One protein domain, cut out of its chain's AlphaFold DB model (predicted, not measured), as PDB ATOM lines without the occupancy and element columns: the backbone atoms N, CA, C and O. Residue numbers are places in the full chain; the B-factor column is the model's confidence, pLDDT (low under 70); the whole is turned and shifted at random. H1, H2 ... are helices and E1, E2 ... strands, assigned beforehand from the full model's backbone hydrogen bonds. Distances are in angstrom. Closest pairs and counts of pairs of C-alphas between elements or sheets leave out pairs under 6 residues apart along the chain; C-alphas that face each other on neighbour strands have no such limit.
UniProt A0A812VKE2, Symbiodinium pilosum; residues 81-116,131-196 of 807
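This is residues 81 to 116 and 131 to 196 of the 807 residues of a protein of Symbiodinium pilosum (UniProt A0A812VKE2). With little regular structure, this is a loop-rich body in which a small sheet, E1 - E4 - E3, stands between H1 at one end and the two-stranded ribbon E2 - E5 at the other. The 102 printed residues run H1 E1 E2 E3 E4 E5, one named helix and five named strands, 35 residues in mixed class; both sheets are antiparallel. The whole is compact, radius of gyration of the C-alphas 13.6 A, spanning 37 by 34 by 21 A.

E4 is residues 162 to 167, 15.6 A; E1 103 to 106; E3 157 to 159; E2 136 to 141, 16.9 A; E5 174 to 181, 23.2 A, ending at C-alpha (181.695, 177.782, 161.705). H1, 86 to 93, begins at C-alpha (164.291, 203.833, 149.631).

E4 pairs with E1 (N 105 and O 165, 2.9 A) and, in a hairpin, with E3 (N 162 and O 159, 2.8 A). E2 and E5 pair at N 138 and O 178, 3.0 A. E2 and E4 are only just apart, closest 8.3 A. H1, every O i to N i+4 pair within hydrogen-bond range, is not on the three-stranded sheet.

Residues 117 to 130 are not printed; C-alphas 116 and 131 are 14.8 A apart. The link E2 to E3 is long. pLDDT is under 70 at 96 to 99, 114 to 116 and 131 to 133.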
ATOM      1  N   GLN A  81     168.139 188.168 153.920       95.75
ATOM      2  CA  GLN A  81     168.339 189.477 153.297       95.75
ATOM      3  C   GLN A  81     167.538 190.529 154.063       95.75
ATOM      4  O   GLN A  81     166.369 190.309 154.382       95.75
ATOM      5  N   VAL A  82     168.170 191.659 154.372       95.00
ATOM      6  CA  VAL A  82     167.510 192.764 155.077       95.00
ATOM      7  C   VAL A  82     166.837 193.689 154.067       95.00
ATOM      8  O   VAL A  82     167.522 194.158 153.152       95.00
ATOM      9  N   PRO A  83     165.532 193.985 154.218       92.00
ATOM     10  CA  PRO A  83     164.879 194.987 153.399       92.00
ATOM     11  C   PRO A  83     165.464 196.375 153.620       92.00
ATOM     12  O   PRO A  83     165.615 196.827 154.752       92.00
ATOM     13  N   CYS A  84     165.771 197.058 152.522       86.75
ATOM     14  CA  CYS A  84     166.304 198.405 152.537       86.75
ATOM     15  C   CYS A  84     165.240 199.390 152.043       86.75
ATOM     16  O   CYS A  84     164.838 199.350 150.877       86.75
ATOM     17  N   SER A  85     164.790 200.273 152.935       86.38
ATOM     18  CA  SER A  85     163.909 201.401 152.615       86.38
ATOM     19  C   SER A  85     164.546 202.326 151.566       86.38
ATOM     20  O   SER A  85     165.767 202.431 151.499       86.38
ATOM     21  N   GLU A  86     163.753 203.015 150.738       81.50
ATOM     22  CA  GLU A  86     164.291 203.833 149.631       81.50
ATOM     23  C   GLU A  86     165.281 204.913 150.098       81.50
ATOM     24  O   GLU A  86     166.346 205.073 149.505       81.50
ATOM     25  N   GLU A  87     165.001 205.573 151.227       84.75
ATOM     26  CA  GLU A  87     165.912 206.546 151.853       84.75
ATOM     27  C   GLU A  87     167.273 205.913 152.208       84.75
ATOM     28  O   GLU A  87     168.330 206.538 152.094       84.75
ATOM     29  N   ASN A  88     167.271 204.645 152.625       85.25
ATOM     30  CA  ASN A  88     168.490 203.903 152.910       85.25
ATOM     31  C   ASN A  88     169.129 203.317 151.644       85.25
ATOM     32  O   ASN A  88     170.353 203.202 151.612       85.25
ATOM     33  N   GLN A  89     168.367 203.038 150.580       81.81
ATOM     34  CA  GLN A  89     168.921 202.696 149.267       81.81
ATOM     35  C   GLN A  89     169.738 203.871 148.711       81.81
ATOM     36  O   GLN A  89     170.850 203.650 148.243       81.81
ATOM     37  N   GLU A  90     169.273 205.118 148.842       80.19
ATOM     38  CA  GLU A  90     170.054 206.313 148.474       80.19
ATOM     39  C   GLU A  90     171.327 206.473 149.322       80.19
ATOM     40  O   GLU A  90     172.409 206.736 148.789       80.19
ATOM     41  N   LYS A  91     171.254 206.254 150.642       81.44
ATOM     42  CA  LYS A  91     172.455 206.246 151.502       81.44
ATOM     43  C   LYS A  91     173.427 205.137 151.087       81.44
ATOM     44  O   LYS A  91     174.634 205.372 151.044       81.44
ATOM     45  N   MET A  92     172.908 203.963 150.728       79.12
ATOM     46  CA  MET A  92     173.680 202.835 150.209       79.12
ATOM     47  C   MET A  92     174.218 203.056 148.796       79.12
ATOM     48  O   MET A  92     175.240 202.460 148.477       79.12
ATOM     49  N   GLN A  93     173.641 203.930 147.963       74.25
ATOM     50  CA  GLN A  93     174.244 204.274 146.668       74.25
ATOM     51  C   GLN A  93     175.656 204.852 146.837       74.25
ATOM     52  O   GLN A  93     176.508 204.617 145.989       74.25
ATOM     53  N   ARG A  94     175.959 205.494 147.977       76.56
ATOM     54  CA  ARG A  94     177.333 205.903 148.332       76.56
ATOM     55  C   ARG A  94     178.287 204.723 148.546       76.56
ATOM     56  O   ARG A  94     179.486 204.883 148.379       76.56
ATOM     57  N   TRP A  95     177.780 203.549 148.919       74.31
ATOM     58  CA  TRP A  95     178.551 202.302 149.015       74.31
ATOM     59  C   TRP A  95     178.582 201.517 147.693       74.31
ATOM     60  O   TRP A  95     179.410 200.623 147.540       74.31
ATOM     61  N   LEU A  96     177.696 201.844 146.748       69.44
ATOM     62  CA  LEU A  96     177.597 201.234 145.416       69.44
ATOM     63  C   LEU A  96     178.363 202.027 144.335       69.44
ATOM     64  O   LEU A  96     178.224 201.711 143.158       69.44
ATOM     65  N   GLN A  97     179.155 203.042 144.710       68.12
ATOM     66  CA  GLN A  97     179.860 203.919 143.757       68.12
ATOM     67  C   GLN A  97     180.839 203.166 142.833       68.12
ATOM     68  O   GLN A  97     181.010 203.582 141.693       68.12
ATOM     69  N   ASP A  98     181.387 202.030 143.276       69.06
ATOM     70  CA  ASP A  98     182.328 201.191 142.510       69.06
ATOM     71  C   ASP A  98     181.643 200.048 141.722       69.06
ATOM     72  O   ASP A  98     182.202 198.961 141.588       69.06
ATOM     73  N   GLU A  99     180.374 200.213 141.320       67.88
ATOM     74  CA  GLU A  99     179.501 199.142 140.775       67.88
ATOM     75  C   GLU A  99     179.398 197.885 141.675       67.88
ATOM     76  O   GLU A  99     178.935 196.817 141.258       67.88
ATOM     77  N   SER A 100     179.834 197.999 142.936       78.75
ATOM     78  CA  SER A 100     180.103 196.839 143.778       78.75
ATOM     79  C   SER A 100     178.819 196.083 144.119       78.75
ATOM     80  O   SER A 100     177.846 196.626 144.649       78.75
ATOM     81  N   ARG A 101     178.802 194.787 143.800       91.50
ATOM     82  CA  ARG A 101     177.649 193.922 144.054       91.50
ATOM     83  C   ARG A 101     177.583 193.618 145.547       91.50
ATOM     84  O   ARG A 101     178.547 193.094 146.112       91.50
ATOM     85  N   LEU A 102     176.458 193.965 146.171       93.25
ATOM     86  CA  LEU A 102     176.284 193.956 147.623       93.25
ATOM     87  C   LEU A 102     174.959 193.314 148.038       93.25
ATOM     88  O   LEU A 102     173.924 193.525 147.404       93.25
ATOM     89  N   VAL A 103     174.997 192.584 149.155       94.69
ATOM     90  CA  VAL A 103     173.822 192.056 149.866       94.69
ATOM     91  C   VAL A 103     173.920 192.445 151.343       94.69
ATOM     92  O   VAL A 103     174.990 192.344 151.943       94.69
ATOM     93  N   LEU A 104     172.805 192.878 151.937       95.44
ATOM     94  CA  LEU A 104     172.683 193.042 153.388       95.44
ATOM     95  C   LEU A 104     172.160 191.750 154.011       95.44
ATOM     96  O   LEU A 104     171.072 191.307 153.646       95.44
ATOM     97  N   LEU A 105     172.898 191.173 154.958       96.81
ATOM     98  CA  LEU A 105     172.532 189.934 155.644       96.81
ATOM     99  C   LEU A 105     172.324 190.151 157.145       96.81
ATOM    100  O   LEU A 105     173.039 190.919 157.783       96.81
ATOM    101  N   SER A 106     171.362 189.430 157.714       96.12
ATOM    102  CA  SER A 106     171.043 189.406 159.143       96.12
ATOM    103  C   SER A 106     170.644 187.990 159.561       96.12
ATOM    104  O   SER A 106     170.019 187.269 158.778       96.12
ATOM    105  N   TRP A 107     171.004 187.580 160.775       95.69
ATOM    106  CA  TRP A 107     170.682 186.266 161.336       95.69
ATOM    107  C   TRP A 107     170.467 186.350 162.859       95.69
ATOM    108  O   TRP A 107     170.993 187.263 163.503       95.69
ATOM    109  N   PRO A 108     169.702 185.417 163.461       92.25
ATOM    110  CA  PRO A 108     169.573 185.306 164.914       92.25
ATOM    111  C   PRO A 108     170.935 185.240 165.618       92.25
ATOM    112  O   PRO A 108     171.809 184.476 165.215       92.25
ATOM    113  N   GLY A 109     171.110 186.043 166.670       88.38
ATOM    114  CA  GLY A 109     172.373 186.141 167.412       88.38
ATOM    115  C   GLY A 109     173.398 187.126 166.838       88.38
ATOM    116  O   GLY A 109     174.456 187.282 167.435       88.38
ATOM    117  N   LEU A 110     173.107 187.821 165.730       90.94
ATOM    118  CA  LEU A 110     173.945 188.921 165.248       90.94
ATOM    119  C   LEU A 110     173.739 190.180 166.111       90.94
ATOM    120  O   LEU A 110     172.685 190.816 166.065       90.94
ATOM    121  N   VAL A 111     174.758 190.548 166.888       88.75
ATOM    122  CA  VAL A 111     174.783 191.717 167.784       88.75
ATOM    123  C   VAL A 111     175.545 192.858 167.091       88.75
ATOM    124  O   VAL A 111     176.584 192.595 166.479       88.75
ATOM    125  N   PRO A 112     175.070 194.123 167.136       85.81
ATOM    126  CA  PRO A 112     175.775 195.221 166.485       85.81
ATOM    127  C   PRO A 112     177.107 195.438 167.200       85.81
ATOM    128  O   PRO A 112     177.171 195.332 168.428       85.81
ATOM    129  N   GLU A 113     178.167 195.764 166.461       80.44
ATOM    130  CA  GLU A 113     179.415 196.141 167.115       80.44
ATOM    131  C   GLU A 113     179.151 197.407 167.938       80.44
ATOM    132  O   GLU A 113     178.641 198.408 167.425       80.44
ATOM    133  N   ALA A 114     179.391 197.332 169.249       69.25
ATOM    134  CA  ALA A 114     178.974 198.378 170.169       69.25
ATOM    135  C   ALA A 114     179.708 199.681 169.825       69.25
ATOM    136  O   ALA A 114     180.879 199.847 170.164       69.25
ATOM    137  N   GLY A 115     178.999 200.628 169.199       58.31
ATOM    138  CA  GLY A 115     179.542 201.906 168.711       58.31
ATOM    139  C   GLY A 115     180.104 202.840 169.793       58.31
ATOM    140  O   GLY A 115     180.458 203.980 169.510       58.31
ATOM    141  N   ASN A 116     180.185 202.368 171.038       51.28
ATOM    142  CA  ASN A 116     180.881 203.006 172.135       51.28
ATOM    143  C   ASN A 116     182.045 202.099 172.593       51.28
ATOM    144  O   ASN A 116     181.792 201.067 173.226       51.28
ATOM    145  N   VAL A 131     181.319 188.254 171.537       60.84
ATOM    146  CA  VAL A 131     179.842 188.234 171.665       60.84
ATOM    147  C   VAL A 131     179.136 187.839 170.359       60.84
ATOM    148  O   VAL A 131     178.112 187.162 170.387       60.84
ATOM    149  N   ASN A 132     179.714 188.206 169.213       65.62
ATOM    150  CA  ASN A 132     179.404 187.571 167.940       65.62
ATOM    151  C   ASN A 132     180.286 186.328 167.757       65.62
ATOM    152  O   ASN A 132     181.506 186.459 167.602       65.62
ATOM    153  N   LYS A 133     179.668 185.137 167.716       66.19
ATOM    154  CA  LYS A 133     180.341 183.906 167.268       66.19
ATOM    155  C   LYS A 133     181.013 184.166 165.905       66.19
ATOM    156  O   LYS A 133     180.382 184.800 165.053       66.19
ATOM    157  N   PRO A 134     182.257 183.701 165.678       75.69
ATOM    158  CA  PRO A 134     183.053 184.039 164.497       75.69
ATOM    159  C   PRO A 134     182.622 183.224 163.266       75.69
ATOM    160  O   PRO A 134     183.409 182.478 162.690       75.69
ATOM    161  N   TYR A 135     181.353 183.345 162.879       90.25
ATOM    162  CA  TYR A 135     180.826 182.722 161.674       90.25
ATOM    163  C   TYR A 135     181.384 183.417 160.432       90.25
ATOM    164  O   TYR A 135     181.226 184.626 160.249       90.25
ATOM    165  N   GLU A 136     181.988 182.635 159.547       94.38
ATOM    166  CA  GLU A 136     182.395 183.092 158.228       94.38
ATOM    167  C   GLU A 136     181.172 183.102 157.301       94.38
ATOM    168  O   GLU A 136     180.438 182.116 157.197       94.38
ATOM    169  N   VAL A 137     180.934 184.217 156.605       96.50
ATOM    170  CA  VAL A 137     179.900 184.265 155.565       96.50
ATOM    171  C   VAL A 137     180.488 183.674 154.290       96.50
ATOM    172  O   VAL A 137     181.407 184.244 153.706       96.50
ATOM    173  N   GLN A 138     179.925 182.560 153.833       97.31
ATOM    174  CA  GLN A 138     180.260 181.957 152.546       97.31
ATOM    175  C   GLN A 138     179.147 182.214 151.536       97.31
ATOM    176  O   GLN A 138     177.966 182.303 151.895       97.31
ATOM    177  N   ALA A 139     179.511 182.292 150.259       97.38
ATOM    178  CA  ALA A 139     178.556 182.443 149.176       97.38
ATOM    179  C   ALA A 139     178.897 181.571 147.963       97.38
ATOM    180  O   ALA A 139     180.034 181.140 147.785       97.38
ATOM    181  N   ALA A 140     177.888 181.309 147.138       96.81
ATOM    182  CA  ALA A 140     178.001 180.572 145.884       96.81
ATOM    183  C   ALA A 140     177.098 181.223 144.816       96.81
ATOM    184  O   ALA A 140     176.020 181.724 145.159       96.81
ATOM    185  N   PRO A 141     177.496 181.236 143.530       96.00
ATOM    186  CA  PRO A 141     176.634 181.705 142.447       96.00
ATOM    187  C   PRO A 141     175.398 180.801 142.270       96.00
ATOM    188  O   PRO A 141     175.292 179.729 142.862       96.00
ATOM    189  N   LEU A 142     174.430 181.238 141.455       92.81
ATOM    190  CA  LEU A 142     173.256 180.413 141.118       92.81
ATOM    191  C   LEU A 142     173.531 179.355 140.049       92.81
ATOM    192  O   LEU A 142     172.871 178.315 140.034       92.81
ATOM    193  N   SER A 143     174.498 179.608 139.167       89.19
ATOM    194  CA  SER A 143     175.125 178.551 138.379       89.19
ATOM    195  C   SER A 143     175.818 177.558 139.316       89.19
ATOM    196  O   SER A 143     176.230 177.920 140.417       89.19
ATOM    197  N   LYS A 144     175.968 176.296 138.889       85.31
ATOM    198  CA  LYS A 144     176.774 175.320 139.640       85.31
ATOM    199  C   LYS A 144     178.175 175.902 139.861       85.31
ATOM    200  O   LYS A 144     178.873 176.184 138.892       85.31
ATOM    201  N   GLY A 145     178.556 176.072 141.119       81.94
ATOM    202  CA  GLY A 145     179.832 176.637 141.525       81.94
ATOM    203  C   GLY A 145     180.078 176.382 143.004       81.94
ATOM    204  O   GLY A 145     179.135 176.157 143.768       81.94
ATOM    205  N   ASP A 146     181.349 176.386 143.381       95.31
ATOM    206  CA  ASP A 146     181.772 176.097 144.744       95.31
ATOM    207  C   ASP A 146     181.466 177.255 145.700       95.31
ATOM    208  O   ASP A 146     181.329 178.418 145.307       95.31
ATOM    209  N   TRP A 147     181.360 176.917 146.982       96.75
ATOM    210  CA  TRP A 147     181.236 177.896 148.053       96.75
ATOM    211  C   TRP A 147     182.591 178.540 148.321       96.75
ATOM    212  O   TRP A 147     183.561 177.836 148.595       96.75
ATOM    213  N   PHE A 148     182.642 179.868 148.303       95.94
ATOM    214  CA  PHE A 148     183.834 180.638 148.649       95.94
ATOM    215  C   PHE A 148     183.552 181.578 149.834       95.94
ATOM    216  O   PHE A 148     182.409 182.019 150.016       95.94
ATOM    217  N   PRO A 149     184.569 181.893 150.655       95.56
ATOM    218  CA  PRO A 149     184.438 182.859 151.739       95.56
ATOM    219  C   PRO A 149     184.301 184.279 151.183       95.56
ATOM    220  O   PRO A 149     185.014 184.670 150.259       95.56
ATOM    221  N   CYS A 150     183.382 185.068 151.735       94.25
ATOM    222  CA  CYS A 150     183.168 186.446 151.309       94.25
ATOM    223  C   CYS A 150     184.314 187.347 151.811       94.25
ATOM    224  O   CYS A 150     184.399 187.584 153.015       94.25
ATOM    225  N   PRO A 151     185.166 187.912 150.931       80.56
ATOM    226  CA  PRO A 151     186.384 188.608 151.357       80.56
ATOM    227  C   PRO A 151     186.118 189.979 151.997       80.56
ATOM    228  O   PRO A 151     186.985 190.517 152.680       80.56
ATOM    229  N   VAL A 152     184.939 190.565 151.762       86.00
ATOM    230  CA  VAL A 152     184.560 191.884 152.282       86.00
ATOM    231  C   VAL A 152     183.188 191.791 152.948       86.00
ATOM    232  O   VAL A 152     182.149 191.952 152.306       86.00
ATOM    233  N   VAL A 153     183.200 191.540 154.256       87.38
ATOM    234  CA  VAL A 153     182.031 191.614 155.141       87.38
ATOM    235  C   VAL A 153     182.265 192.768 156.111       87.38
ATOM    236  O   VAL A 153     183.299 192.819 156.772       87.38
ATOM    237  N   THR A 154     181.344 193.730 156.178       89.75
ATOM    238  CA  THR A 154     181.478 194.845 157.131       89.75
ATOM    239  C   THR A 154     181.265 194.386 158.570       89.75
ATOM    240  O   THR A 154     180.534 193.427 158.821       89.75
ATOM    241  N   ALA A 155     181.790 195.161 159.522       90.25
ATOM    242  CA  ALA A 155     181.341 195.113 160.911       90.25
ATOM    243  C   ALA A 155     179.795 195.161 161.010       90.25
ATOM    244  O   ALA A 155     179.164 195.841 160.187       90.25
ATOM    245  N   PRO A 156     179.169 194.472 161.985       92.44
ATOM    246  CA  PRO A 156     177.721 194.507 162.179       92.44
ATOM    247  C   PRO A 156     177.222 195.899 162.587       92.44
ATOM    248  O   PRO A 156     177.638 196.442 163.610       92.44
ATOM    249  N   PHE A 157     176.283 196.453 161.822       91.81
ATOM    250  CA  PHE A 157     175.685 197.772 162.051       91.81
ATOM    251  C   PHE A 157     174.152 197.692 162.086       91.81
ATOM    252  O   PHE A 157     173.555 196.706 161.657       91.81
ATOM    253  N   SER A 158     173.498 198.729 162.616       91.56
ATOM    254  CA  SER A 158     172.032 198.814 162.663       91.56
ATOM    255  C   SER A 158     171.487 199.617 161.482       91.56
ATOM    256  O   SER A 158     171.920 200.748 161.255       91.56
ATOM    257  N   LEU A 159     170.525 199.044 160.758       91.12
ATOM    258  CA  LEU A 159     169.769 199.678 159.680       91.12
ATOM    259  C   LEU A 159     168.273 199.548 159.988       91.12
ATOM    260  O   LEU A 159     167.784 198.442 160.186       91.12
ATOM    261  N   ASP A 160     167.559 200.671 160.100       90.38
ATOM    262  CA  ASP A 160     166.138 200.726 160.503       90.38
ATOM    263  C   ASP A 160     165.803 199.922 161.785       90.38
ATOM    264  O   ASP A 160     164.687 199.445 161.986       90.38
ATOM    265  N   GLY A 161     166.785 199.792 162.688       90.75
ATOM    266  CA  GLY A 161     166.683 199.026 163.935       90.75
ATOM    267  C   GLY A 161     167.031 197.537 163.811       90.75
ATOM    268  O   GLY A 161     167.101 196.858 164.834       90.75
ATOM    269  N   GLN A 162     167.284 197.025 162.603       92.25
ATOM    270  CA  GLN A 162     167.742 195.658 162.369       92.25
ATOM    271  C   GLN A 162     169.270 195.599 162.257       92.25
ATOM    272  O   GLN A 162     169.891 196.344 161.502       92.25
ATOM    273  N   VAL A 163     169.886 194.674 162.994       93.56
ATOM    274  CA  VAL A 163     171.332 194.431 162.927       93.56
ATOM    275  C   VAL A 163     171.664 193.645 161.664       93.56
ATOM    276  O   VAL A 163     171.053 192.604 161.405       93.56
ATOM    277  N   CYS A 164     172.632 194.118 160.888       95.00
ATOM    278  CA  CYS A 164     173.039 193.497 159.635       95.00
ATOM    279  C   CYS A 164     174.535 193.678 159.345       95.00
ATOM    280  O   CYS A 164     175.199 194.546 159.911       95.00
ATOM    281  N   VAL A 165     175.052 192.852 158.440       94.56
ATOM    282  CA  VAL A 165     176.355 193.033 157.790       94.56
ATOM    283  C   VAL A 165     176.142 193.295 156.302       94.56
ATOM    284  O   VAL A 165     175.231 192.737 155.688       94.56
ATOM    285  N   ALA A 166     176.997 194.120 155.702       93.69
ATOM    286  CA  ALA A 166     177.041 194.302 154.259       93.69
ATOM    287  C   ALA A 166     178.140 193.412 153.673       93.69
ATOM    288  O   ALA A 166     179.322 193.599 153.967       93.69
ATOM    289  N   VAL A 167     177.747 192.466 152.824       95.06
ATOM    290  CA  VAL A 167     178.666 191.659 152.015       95.06
ATOM    291  C   VAL A 167     178.898 192.392 150.699       95.06
ATOM    292  O   VAL A 167     177.923 192.755 150.043       95.06
ATOM    293  N   ARG A 168     180.155 192.638 150.323       93.00
ATOM    294  CA  ARG A 168     180.554 193.444 149.152       93.00
ATOM    295  C   ARG A 168     181.409 192.651 148.166       93.00
ATOM    296  O   ARG A 168     181.878 191.557 148.471       93.00
ATOM    297  N   SER A 169     181.635 193.251 146.997       91.44
ATOM    298  CA  SER A 169     182.554 192.758 145.959       91.44
ATOM    299  C   SER A 169     182.228 191.342 145.471       91.44
ATOM    300  O   SER A 169     183.119 190.548 145.182       91.44
ATOM    301  N   LEU A 170     180.936 191.014 145.386       93.06
ATOM    302  CA  LEU A 170     180.486 189.684 144.983       93.06
ATOM    303  C   LEU A 170     180.737 189.436 143.476       93.06
ATOM    304  O   LEU A 170     180.327 190.249 142.643       93.06
ATOM    305  N   PRO A 171     181.335 188.293 143.081       92.94
ATOM    306  CA  PRO A 171     181.653 187.981 141.682       92.94
ATOM    307  C   PRO A 171     180.426 187.625 140.824       92.94
ATOM    308  O   PRO A 171     180.543 187.485 139.609       92.94
ATOM    309  N   PHE A 172     179.227 187.544 141.413       93.12
ATOM    310  CA  PHE A 172     177.960 187.232 140.741       93.12
ATOM    311  C   PHE A 172     176.876 188.288 141.032       93.12
ATOM    312  O   PHE A 172     176.936 188.985 142.044       93.12
ATOM    313  N   ALA A 173     175.871 188.406 140.157       93.44
ATOM    314  CA  ALA A 173     174.743 189.333 140.337       93.44
ATOM    315  C   ALA A 173     173.633 188.777 141.249       93.44
ATOM    316  O   ALA A 173     172.961 189.543 141.937       93.44
ATOM    317  N   ALA A 174     173.496 187.453 141.327       95.25
ATOM    318  CA  ALA A 174     172.666 186.759 142.307       95.25
ATOM    319  C   ALA A 174     173.312 185.421 142.706       95.25
ATOM    320  O   ALA A 174     174.058 184.826 141.924       95.25
ATOM    321  N   GLY A 175     173.041 184.965 143.929       95.81
ATOM    322  CA  GLY A 175     173.690 183.793 144.524       95.81
ATOM    323  C   GLY A 175     172.978 183.290 145.775       95.81
ATOM    324  O   GLY A 175     171.900 183.765 146.129       95.81
ATOM    325  N   ARG A 176     173.580 182.312 146.449       97.06
ATOM    326  CA  ARG A 176     173.155 181.805 147.760       97.06
ATOM    327  C   ARG A 176     174.239 182.080 148.789       97.06
ATOM    328  O   ARG A 176     175.417 182.127 148.451       97.06
ATOM    329  N   PHE A 177     173.828 182.227 150.040       97.56
ATOM    330  CA  PHE A 177     174.702 182.519 151.171       97.56
ATOM    331  C   PHE A 177     174.531 181.442 152.244       97.56
ATOM    332  O   PHE A 177     173.500 180.771 152.294       97.56
ATOM    333  N   ARG A 178     175.534 181.258 153.096       97.38
ATOM    334  CA  ARG A 178     175.450 180.437 154.311       97.38
ATOM    335  C   ARG A 178     176.436 180.958 155.348       97.38
ATOM    336  O   ARG A 178     177.362 181.694 155.010       97.38
ATOM    337  N   LEU A 179     176.240 180.552 156.595       97.00
ATOM    338  CA  LEU A 179     177.257 180.695 157.633       97.00
ATOM    339  C   LEU A 179     178.117 179.432 157.667       97.00
ATOM    340  O   LEU A 179     177.606 178.335 157.449       97.00
ATOM    341  N   PHE A 180     179.400 179.586 157.943       96.12
ATOM    342  CA  PHE A 180     180.338 178.502 158.202       96.12
ATOM    343  C   PHE A 180     180.972 178.735 159.571       96.12
ATOM    344  O   PHE A 180     181.397 179.855 159.867       96.12
ATOM    345  N   ASP A 181     181.005 177.709 160.418       94.44
ATOM    346  CA  ASP A 181     181.695 177.782 161.705       94.44
ATOM    347  C   ASP A 181     183.103 177.180 161.558       94.44
ATOM    348  O   ASP A 181     183.242 175.960 161.429       94.44
ATOM    349  N   PRO A 182     184.172 177.997 161.582       91.19
ATOM    350  CA  PRO A 182     185.536 177.501 161.433       91.19
ATOM    351  C   PRO A 182     186.017 176.676 162.639       91.19
ATOM    352  O   PRO A 182     187.068 176.047 162.544       91.19
ATOM    353  N   ARG A 183     185.291 176.671 163.771       90.25
ATOM    354  CA  ARG A 183     185.632 175.875 164.962       90.25
ATOM    355  C   ARG A 183     185.110 174.442 164.865       90.25
ATOM    356  O   ARG A 183     185.837 173.529 165.241       90.25
ATOM    357  N   SER A 184     183.886 174.240 164.366       91.88
ATOM    358  CA  SER A 184     183.328 172.895 164.124       91.88
ATOM    359  C   SER A 184     183.600 172.363 162.712       91.88
ATOM    360  O   SER A 184     183.451 171.167 162.475       91.88
ATOM    361  N   LEU A 185     184.037 173.229 161.787       93.88
ATOM    362  CA  LEU A 185     184.145 172.969 160.344       93.88
ATOM    363  C   LEU A 185     182.794 172.637 159.684       93.88
ATOM    364  O   LEU A 185     182.747 172.032 158.609       93.88
ATOM    365  N   GLU A 186     181.688 173.059 160.297       94.75
ATOM    366  CA  GLU A 186     180.343 172.810 159.790       94.75
ATOM    367  C   GLU A 186     179.821 173.981 158.955       94.75
ATOM    368  O   GLU A 186     179.927 175.159 159.306       94.75
ATOM    369  N   ALA A 187     179.209 173.635 157.824       96.00
ATOM    370  CA  ALA A 187     178.521 174.577 156.963       96.00
ATOM    371  C   ALA A 187     177.026 174.600 157.288       96.00
ATOM    372  O   ALA A 187     176.339 173.583 157.198       96.00
ATOM    373  N   GLY A 188     176.516 175.785 157.603       95.19
ATOM    374  CA  GLY A 188     175.106 176.012 157.858       95.19
ATOM    375  C   GLY A 188     174.226 175.890 156.606       95.19
ATOM    376  O   GLY A 188     174.715 175.864 155.469       95.19
ATOM    377  N   PRO A 189     172.899 175.846 156.803       96.38
ATOM    378  CA  PRO A 189     171.921 175.810 155.724       96.38
ATOM    379  C   PRO A 189     172.029 177.029 154.793       96.38
ATOM    380  O   PRO A 189     172.205 178.171 155.223       96.38
ATOM    381  N   ALA A 190     171.884 176.773 153.492       96.38
ATOM    382  CA  ALA A 190     171.955 177.797 152.456       96.38
ATOM    383  C   ALA A 190     170.673 178.643 152.370       96.38
ATOM    384  O   ALA A 190     169.558 178.135 152.509       96.38
ATOM    385  N   THR A 191     170.823 179.928 152.050       96.81
ATOM    386  CA  THR A 191     169.697 180.815 151.744       96.81
ATOM    387  C   THR A 191     168.976 180.411 150.456       96.81
ATOM    388  O   THR A 191     169.515 179.726 149.577       96.81
ATOM    389  N   ARG A 192     167.763 180.948 150.279       95.31
ATOM    390  CA  ARG A 192     167.178 181.117 148.939       95.31
ATOM    391  C   ARG A 192     168.097 182.000 148.065       95.31
ATOM    392  O   ARG A 192     168.932 182.714 148.623       95.31
ATOM    393  N   PRO A 193     167.963 181.966 146.726       95.88
ATOM    394  CA  PRO A 193     168.596 182.944 145.841       95.88
ATOM    395  C   PRO A 193     168.363 184.383 146.320       95.88
ATOM    396  O   PRO A 193     167.216 184.768 146.531       95.88
ATOM    397  N   LEU A 194     169.443 185.145 146.495       95.88
ATOM    398  CA  LEU A 194     169.443 186.562 146.869       95.88
ATOM    399  C   LEU A 194     170.108 187.380 145.754       95.88
ATOM    400  O   LEU A 194     171.108 186.938 145.175       95.88
ATOM    401  N   VAL A 195     169.582 188.573 145.464       94.94
ATOM    402  CA  VAL A 195     170.080 189.433 144.378       94.94
ATOM    403  C   VAL A 195     171.057 190.486 144.918       94.94
ATOM    404  O   VAL A 195     170.697 191.393 145.671       94.94
ATOM    405  N   ALA A 196     172.320 190.374 144.502       93.19
ATOM    406  CA  ALA A 196     173.422 191.273 144.852       93.19
ATOM    407  C   ALA A 196     173.472 192.538 143.974       93.19
ATOM    408  O   ALA A 196     173.941 193.589 144.419       93.19
TER     409      ALA A 196